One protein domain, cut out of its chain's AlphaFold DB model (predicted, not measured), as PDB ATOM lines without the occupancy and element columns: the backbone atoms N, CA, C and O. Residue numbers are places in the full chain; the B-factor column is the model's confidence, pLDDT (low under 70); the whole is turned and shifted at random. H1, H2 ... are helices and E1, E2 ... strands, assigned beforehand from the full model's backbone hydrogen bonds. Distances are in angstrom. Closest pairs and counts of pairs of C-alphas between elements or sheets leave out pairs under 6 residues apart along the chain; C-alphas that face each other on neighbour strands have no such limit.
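This is residues 2 to 63 of the 64 residues of the protein "PTS fructose transporter subunit IIBC" of Salmonella enterica I (UniProt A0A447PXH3). A small two-stranded parallel sheet, E3 and E4, is set among loosely grouped parts: helix H1 reaches away from it, its first residue near the end of E3, the small hairpin E1 and E2 is off to another side, and the one-turn helices H2 and H3 are near the beginning of E3. Contacts between named elements are few. The 62 printed residues hold three named helices and four named strands, in the order H1 E1 E2 H2 E3 H3 E4, a mixed class. The whole is compact, with a radius of gyration of the C-alphas of 11.7 A, and spans 29 by 27 by 21 A.

In H1, residues 2 to 13, every O i to N i+4 pair is within hydrogen-bond range. E1, residues 21 to 23, and E2, residues 26 to 28, form an antiparallel hairpin at 158 degrees, with N 21 and O 28 2.9 A apart. The closest C-alphas of H1 and E1, Glu 3 and Thr 21, are 7.1 A apart. H2, residues 33 to 36, and H3, residues 52 to 55, are close but not clearly touching, Leu 36 and Phe 55 having the closest C-alphas, 8.0 A apart; both are too short for an O i to N i+4 pair, and each has its 1 O i to N i+3 pair within range. E3, residues 42 to 45, and E4, residues 60 to 63, are parallel at 14 degrees, with N 61 and O 42 2.8 A apart. E3, H3 and E4 form a strand-helix-strand unit, two parallel neighbour strands with a helix between, its crossover right-handed. E1 and E3 are apart.

H1 begins at C-alpha 2 (384.353, 303.925, 350.648) and is 16.5 A long. E3 is 9.7 A long and E4 9.9 A, ending at C-alpha 63 (374.351, 300.720, 347.323).

The C-alphas farthest apart, Ser 14 and Ala 24, are 30.4 A apart. The printed part has no cut and no long link. Residues 48 to 52 have pLDDT under 70.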
ATOM      1  N   ALA A   2     385.718 303.689 350.148       80.38
ATOM      2  CA  ALA A   2     384.353 303.925 350.648       80.38
ATOM      3  C   ALA A   2     384.307 304.363 352.128       80.38
ATOM      4  O   ALA A   2     383.631 305.330 352.468       80.38
ATOM      5  N   GLU A   3     385.108 303.725 352.991       84.81
ATOM      6  CA  GLU A   3     385.176 304.060 354.422       84.81
ATOM      7  C   GLU A   3     385.532 305.531 354.687       84.81
ATOM      8  O   GLU A   3     384.835 306.229 355.425       84.81
ATOM      9  N   GLU A   4     386.606 306.021 354.071       85.44
ATOM     10  CA  GLU A   4     387.055 307.401 354.254       85.44
ATOM     11  C   GLU A   4     386.049 308.411 353.701       85.44
ATOM     12  O   GLU A   4     385.833 309.455 354.315       85.44
ATOM     13  N   ALA A   5     385.408 308.109 352.569       88.88
ATOM     14  CA  ALA A   5     384.378 308.970 351.997       88.88
ATOM     15  C   ALA A   5     383.177 309.111 352.947       88.88
ATOM     16  O   ALA A   5     382.735 310.232 353.208       88.88
ATOM     17  N   LEU A   6     382.717 307.998 353.530       87.75
ATOM     18  CA  LEU A   6     381.634 307.972 354.514       87.75
ATOM     19  C   LEU A   6     382.009 308.730 355.794       87.75
ATOM     20  O   LEU A   6     381.256 309.595 356.237       87.75
ATOM     21  N   LYS A   7     383.207 308.496 356.344       89.62
ATOM     22  CA  LYS A   7     383.708 309.230 357.521       89.62
ATOM     23  C   LYS A   7     383.827 310.733 357.257       89.62
ATOM     24  O   LYS A   7     383.484 311.542 358.117       89.62
ATOM     25  N   ASN A   8     384.289 311.127 356.071       91.62
ATOM     26  CA  ASN A   8     384.388 312.536 355.692       91.62
ATOM     27  C   ASN A   8     383.011 313.184 355.507       91.62
ATOM     28  O   ASN A   8     382.819 314.323 355.931       91.62
ATOM     29  N   ALA A   9     382.052 312.482 354.900       90.62
ATOM     30  CA  ALA A   9     380.676 312.958 354.776       90.62
ATOM     31  C   ALA A   9     380.018 313.123 356.153       90.62
ATOM     32  O   ALA A   9     379.438 314.170 356.430       90.62
ATOM     33  N   ALA A  10     380.197 312.145 357.042       90.69
ATOM     34  CA  ALA A  10     379.677 312.195 358.400       90.69
ATOM     35  C   ALA A  10     380.249 313.373 359.198       90.69
ATOM     36  O   ALA A  10     379.496 314.151 359.777       90.69
ATOM     37  N   LYS A  11     381.569 313.596 359.124       92.44
ATOM     38  CA  LYS A  11     382.213 314.781 359.715       92.44
ATOM     39  C   LYS A  11     381.644 316.091 359.170       92.44
ATOM     40  O   LYS A  11     381.379 317.000 359.947       92.44
ATOM     41  N   LYS A  12     381.434 316.197 357.851       93.94
ATOM     42  CA  LYS A  12     380.840 317.395 357.227       93.94
ATOM     43  C   LYS A  12     379.415 317.658 357.710       93.94
ATOM     44  O   LYS A  12     379.043 318.811 357.886       93.94
ATOM     45  N   LEU A  13     378.640 316.598 357.919       91.56
ATOM     46  CA  LEU A  13     377.266 316.664 358.412       91.56
ATOM     47  C   LEU A  13     377.186 316.716 359.946       91.56
ATOM     48  O   LEU A  13     376.093 316.849 360.481       91.56
ATOM     49  N   SER A  14     378.327 316.640 360.645       92.19
ATOM     50  CA  SER A  14     378.409 316.544 362.109       92.19
ATOM     51  C   SER A  14     377.535 315.421 362.680       92.19
ATOM     52  O   SER A  14     376.898 315.579 363.717       92.19
ATOM     53  N   VAL A  15     377.521 314.282 361.986       90.06
ATOM     54  CA  VAL A  15     376.870 313.048 362.434       90.06
ATOM     55  C   VAL A  15     377.920 312.021 362.825       90.06
ATOM     56  O   VAL A  15     379.024 311.986 362.273       90.06
ATOM     57  N   GLU A  16     377.567 311.177 363.784       88.56
ATOM     58  CA  GLU A  16     378.402 310.054 364.175       88.56
ATOM     59  C   GLU A  16     378.218 308.910 363.175       88.56
ATOM     60  O   GLU A  16     377.105 308.620 362.735       88.56
ATOM     61  N   ILE A  17     379.322 308.283 362.769       90.62
ATOM     62  CA  ILE A  17     379.285 307.141 361.861       90.62
ATOM     63  C   ILE A  17     380.276 306.084 362.318       90.62
ATOM     64  O   ILE A  17     381.433 306.379 362.633       90.62
ATOM     65  N   LYS A  18     379.828 304.833 362.284       89.06
ATOM     66  CA  LYS A  18     380.675 303.657 362.433       89.06
ATOM     67  C   LYS A  18     380.693 302.918 361.107       89.06
ATOM     68  O   LYS A  18     379.643 302.652 360.534       89.06
ATOM     69  N   VAL A  19     381.888 302.630 360.607       89.31
ATOM     70  CA  VAL A  19     382.060 301.945 359.326       89.31
ATOM     71  C   VAL A  19     382.816 300.652 359.572       89.31
ATOM     72  O   VAL A  19     383.949 300.694 360.047       89.31
ATOM     73  N   GLU A  20     382.178 299.534 359.246       87.88
ATOM     74  CA  GLU A  20     382.802 298.215 359.188       87.88
ATOM     75  C   GLU A  20     383.353 297.986 357.783       87.88
ATOM     76  O   GLU A  20     382.666 298.191 356.780       87.88
ATOM     77  N   THR A  21     384.606 297.556 357.707       87.56
ATOM     78  CA  THR A  21     385.295 297.283 356.451       87.56
ATOM     79  C   THR A  21     385.476 295.785 356.275       87.56
ATOM     80  O   THR A  21     386.093 295.106 357.085       87.56
ATOM     81  N   ASN A  22     384.929 295.258 355.181       83.00
ATOM     82  CA  ASN A  22     385.020 293.849 354.811       83.00
ATOM     83  C   ASN A  22     386.024 293.695 353.658       83.00
ATOM     84  O   ASN A  22     385.638 293.626 352.492       83.00
ATOM     85  N   GLY A  23     387.317 293.703 353.983       80.19
ATOM     86  CA  GLY A  23     388.401 293.588 353.009       80.19
ATOM     87  C   GLY A  23     388.837 292.144 352.745       80.19
ATOM     88  O   GLY A  23     388.384 291.200 353.389       80.19
ATOM     89  N   ALA A  24     389.789 291.967 351.823       76.69
ATOM     90  CA  ALA A  24     390.411 290.663 351.552       76.69
ATOM     91  C   ALA A  24     391.150 290.084 352.777       76.69
ATOM     92  O   ALA A  24     391.245 288.869 352.927       76.69
ATOM     93  N   SER A  25     391.641 290.955 353.662       79.19
ATOM     94  CA  SER A  25     392.334 290.583 354.900       79.19
ATOM     95  C   SER A  25     391.387 290.212 356.050       79.19
ATOM     96  O   SER A  25     391.859 289.753 357.087       79.19
ATOM     97  N   GLY A  26     390.071 290.397 355.885       81.50
ATOM     98  CA  GLY A  26     389.061 290.115 356.904       81.50
ATOM     99  C   GLY A  26     388.141 291.299 357.205       81.50
ATOM    100  O   GLY A  26     388.063 292.265 356.443       81.50
ATOM    101  N   VAL A  27     387.418 291.184 358.322       84.88
ATOM    102  CA  VAL A  27     386.506 292.215 358.832       84.88
ATOM    103  C   VAL A  27     387.249 293.094 359.829       84.88
ATOM    104  O   VAL A  27     387.742 292.604 360.845       84.88
ATOM    105  N   GLU A  28     387.289 294.392 359.565       84.12
ATOM    106  CA  GLU A  28     387.796 295.408 360.478       84.12
ATOM    107  C   GLU A  28     386.652 296.305 360.957       84.12
ATOM    108  O   GLU A  28     385.682 296.548 360.239       84.12
ATOM    109  N   ASN A  29     386.756 296.799 362.195       85.38
ATOM    110  CA  ASN A  29     385.742 297.658 362.824       85.38
ATOM    111  C   ASN A  29     384.332 297.046 362.862       85.38
ATOM    112  O   ASN A  29     383.343 297.759 362.694       85.38
ATOM    113  N   ALA A  30     384.257 295.733 363.109       86.44
ATOM    114  CA  ALA A  30     383.008 294.985 363.135       86.44
ATOM    115  C   ALA A  30     381.921 295.687 363.970       86.44
ATOM    116  O   ALA A  30     382.135 296.017 365.143       86.44
ATOM    117  N   ILE A  31     380.751 295.894 363.365       86.81
ATOM    118  CA  ILE A  31     379.587 296.463 364.034       86.81
ATOM    119  C   ILE A  31     379.071 295.433 365.030       86.81
ATOM    120  O   ILE A  31     378.798 294.272 364.698       86.81
ATOM    121  N   GLN A  32     378.941 295.856 366.279       86.81
ATOM    122  CA  GLN A  32     378.383 295.056 367.354       86.81
ATOM    123  C   GLN A  32     376.878 295.312 367.458       86.81
ATOM    124  O   GLN A  32     376.408 296.392 367.111       86.81
ATOM    125  N   PRO A  33     376.100 294.364 368.002       83.62
ATOM    126  CA  PRO A  33     374.674 294.579 368.248       83.62
ATOM    127  C   PRO A  33     374.396 295.815 369.114       83.62
ATOM    128  O   PRO A  33     373.395 296.490 368.915       83.62
ATOM    129  N   ALA A  34     375.304 296.140 370.040       85.88
ATOM    130  CA  ALA A  34     375.213 297.331 370.880       85.88
ATOM    131  C   ALA A  34     375.275 298.641 370.075       85.88
ATOM    132  O   ALA A  34     374.646 299.618 370.466       85.88
ATOM    133  N   ASP A  35     375.982 298.650 368.940       84.06
ATOM    134  CA  ASP A  35     376.049 299.815 368.054       84.06
ATOM    135  C   ASP A  35     374.755 300.005 367.250       84.06
ATOM    136  O   ASP A  35     374.577 301.057 366.659       84.06
ATOM    137  N   LEU A  36     373.867 299.003 367.197       82.88
ATOM    138  CA  LEU A  36     372.629 299.023 366.409       82.88
ATOM    139  C   LEU A  36     371.392 299.434 367.221       82.88
ATOM    140  O   LEU A  36     370.291 299.480 366.677       82.88
ATOM    141  N   VAL A  37     371.550 299.707 368.519       82.94
ATOM    142  CA  VAL A  37     370.427 300.013 369.422       82.94
ATOM    143  C   VAL A  37     369.894 301.435 369.224       82.94
ATOM    144  O   VAL A  37     368.688 301.640 369.320       82.94
ATOM    145  N   ASP A  38     370.771 302.399 368.928       82.44
ATOM    146  CA  ASP A  38     370.437 303.830 368.832       82.44
ATOM    147  C   ASP A  38     370.932 304.423 367.502       82.44
ATOM    148  O   ASP A  38     371.685 305.392 367.454       82.44
ATOM    149  N   ILE A  39     370.568 303.782 366.389       86.88
ATOM    150  CA  ILE A  39     370.948 304.249 365.050       86.88
ATOM    151  C   ILE A  39     369.753 304.766 364.271       86.88
ATOM    152  O   ILE A  39     368.645 304.238 364.346       86.88
ATOM    153  N   ALA A  40     370.013 305.772 363.443       87.81
ATOM    154  CA  ALA A  40     369.032 306.267 362.487       87.81
ATOM    155  C   ALA A  40     368.843 305.313 361.296       87.81
ATOM    156  O   ALA A  40     367.777 305.314 360.687       87.81
ATOM    157  N   GLY A  41     369.867 304.523 360.951       87.62
ATOM    158  CA  GLY A  41     369.825 303.565 359.851       87.62
ATOM    159  C   GLY A  41     371.185 302.979 359.500       87.62
ATOM    160  O   GLY A  41     372.207 303.347 360.081       87.62
ATOM    161  N   VAL A  42     371.177 302.046 358.553       88.81
ATOM    162  CA  VAL A  42     372.350 301.280 358.116       88.81
ATOM    163  C   VAL A  42     372.601 301.548 356.639       88.81
ATOM    164  O   VAL A  42     371.671 301.546 355.837       88.81
ATOM    165  N   ILE A  43     373.863 301.760 356.273       88.56
ATOM    166  CA  ILE A  43     374.288 301.901 354.879       88.56
ATOM    167  C   ILE A  43     375.209 300.730 354.553       88.56
ATOM    168  O   ILE A  43     376.260 300.579 355.175       88.56
ATOM    169  N   ILE A  44     374.821 299.924 353.570       87.19
ATOM    170  CA  ILE A  44     375.622 298.821 353.042       87.19
ATOM    171  C   ILE A  44     376.145 299.267 351.679       87.19
ATOM    172  O   ILE A  44     375.393 299.330 350.714       87.19
ATOM    173  N   ALA A  45     377.428 299.625 351.627       86.69
ATOM    174  CA  ALA A  45     378.128 299.995 350.398       86.69
ATOM    175  C   ALA A  45     379.085 298.863 350.005       86.69
ATOM    176  O   ALA A  45     380.265 298.893 350.370       86.69
ATOM    177  N   ALA A  46     378.549 297.818 349.376       80.81
ATOM    178  CA  ALA A  46     379.306 296.623 349.029       80.81
ATOM    179  C   ALA A  46     378.735 295.917 347.793       80.81
ATOM    180  O   ALA A  46     377.540 295.663 347.712       80.81
ATOM    181  N   ASP A  47     379.631 295.471 346.910       75.81
ATOM    182  CA  ASP A  47     379.290 294.652 345.739       75.81
ATOM    183  C   ASP A  47     378.898 293.194 346.075       75.81
ATOM    184  O   ASP A  47     378.460 292.453 345.197       75.81
ATOM    185  N   LYS A  48     379.106 292.738 347.321       68.19
ATOM    186  CA  LYS A  48     378.802 291.362 347.760       68.19
ATOM    187  C   LYS A  48     377.611 291.345 348.711       68.19
ATOM    188  O   LYS A  48     377.476 292.268 349.508       68.19
ATOM    189  N   ASP A  49     376.865 290.240 348.737       64.94
ATOM    190  CA  ASP A  49     375.876 289.959 349.783       64.94
ATOM    191  C   ASP A  49     376.524 290.042 351.175       64.94
ATOM    192  O   ASP A  49     377.304 289.177 351.596       64.94
ATOM    193  N   VAL A  50     376.229 291.123 351.892       67.00
ATOM    194  CA  VAL A  50     376.618 291.310 353.290       67.00
ATOM    195  C   VAL A  50     375.438 290.842 354.123       67.00
ATOM    196  O   VAL A  50     374.374 291.428 353.991       67.00
ATOM    197  N   LEU A  51     375.621 289.795 354.941       63.38
ATOM    198  CA  LEU A  51     374.591 289.141 355.773       63.38
ATOM    199  C   LEU A  51     373.584 290.151 356.373       63.38
ATOM    200  O   LEU A  51     373.847 290.711 357.447       63.38
ATOM    201  N   PRO A  52     372.431 290.384 355.715       66.75
ATOM    202  CA  PRO A  52     371.542 291.491 356.053       66.75
ATOM    203  C   PRO A  52     370.671 291.163 357.269       66.75
ATOM    204  O   PRO A  52     370.075 292.055 357.870       66.75
ATOM    205  N   ASP A  53     370.646 289.895 357.692       73.19
ATOM    206  CA  ASP A  53     369.875 289.401 358.834       73.19
ATOM    207  C   ASP A  53     370.149 290.176 360.129       73.19
ATOM    208  O   ASP A  53     369.255 290.342 360.957       73.19
ATOM    209  N   ARG A  54     371.372 290.693 360.302       75.38
ATOM    210  CA  ARG A  54     371.764 291.467 361.492       75.38
ATOM    211  C   ARG A  54     371.192 292.886 361.510       75.38
ATOM    212  O   ARG A  54     371.186 293.510 362.567       75.38
ATOM    213  N   PHE A  55     370.721 293.375 360.369       80.38
ATOM    214  CA  PHE A  55     370.112 294.694 360.208       80.38
ATOM    215  C   PHE A  55     368.603 294.601 359.944       80.38
ATOM    216  O   PHE A  55     367.960 295.591 359.602       80.38
ATOM    217  N   ASN A  56     368.020 293.411 360.102       75.25
ATOM    218  CA  ASN A  56     366.615 293.175 359.824       75.25
ATOM    219  C   ASN A  56     365.719 293.997 360.771       75.25
ATOM    220  O   ASN A  56     365.899 293.980 361.989       75.25
ATOM    221  N   GLY A  57     364.759 294.731 360.205       77.19
ATOM    222  CA  GLY A  57     363.890 295.660 360.937       77.19
ATOM    223  C   GLY A  57     364.450 297.077 361.116       77.19
ATOM    224  O   GLY A  57     363.725 297.946 361.596       77.19
ATOM    225  N   LEU A  58     365.694 297.334 360.700       83.38
ATOM    226  CA  LEU A  58     366.273 298.676 360.638       83.38
ATOM    227  C   LEU A  58     366.107 299.271 359.229       83.38
ATOM    228  O   LEU A  58     365.976 298.528 358.254       83.38
ATOM    229  N   PRO A  59     366.112 300.607 359.080       86.19
ATOM    230  CA  PRO A  59     366.151 301.231 357.764       86.19
ATOM    231  C   PRO A  59     367.538 301.020 357.144       86.19
ATOM    232  O   PRO A  59     368.513 301.671 357.527       86.19
ATOM    233  N   VAL A  60     367.618 300.076 356.205       86.88
ATOM    234  CA  VAL A  60     368.839 299.719 355.473       86.88
ATOM    235  C   VAL A  60     368.807 300.342 354.079       86.88
ATOM    236  O   VAL A  60     367.804 300.250 353.373       86.88
ATOM    237  N   ILE A  61     369.911 300.972 353.684       87.38
ATOM    238  CA  ILE A  61     370.150 301.458 352.326       87.38
ATOM    239  C   ILE A  61     371.314 300.665 351.741       87.38
ATOM    240  O   ILE A  61     372.437 300.748 352.237       87.38
ATOM    241  N   GLU A  62     371.037 299.925 350.675       84.62
ATOM    242  CA  GLU A  62     372.031 299.158 349.930       84.62
ATOM    243  C   GLU A  62     372.442 299.931 348.678       84.62
ATOM    244  O   GLU A  62     371.599 300.385 347.899       84.62
ATOM    245  N   VAL A  63     373.748 300.107 348.504       83.00
ATOM    246  CA  VAL A  63     374.351 300.720 347.323       83.00
ATOM    247  C   VAL A  63     375.515 299.848 346.837       83.00
ATOM    248  O   VAL A  63     376.229 299.293 347.676       83.00
TER     249      VAL A  63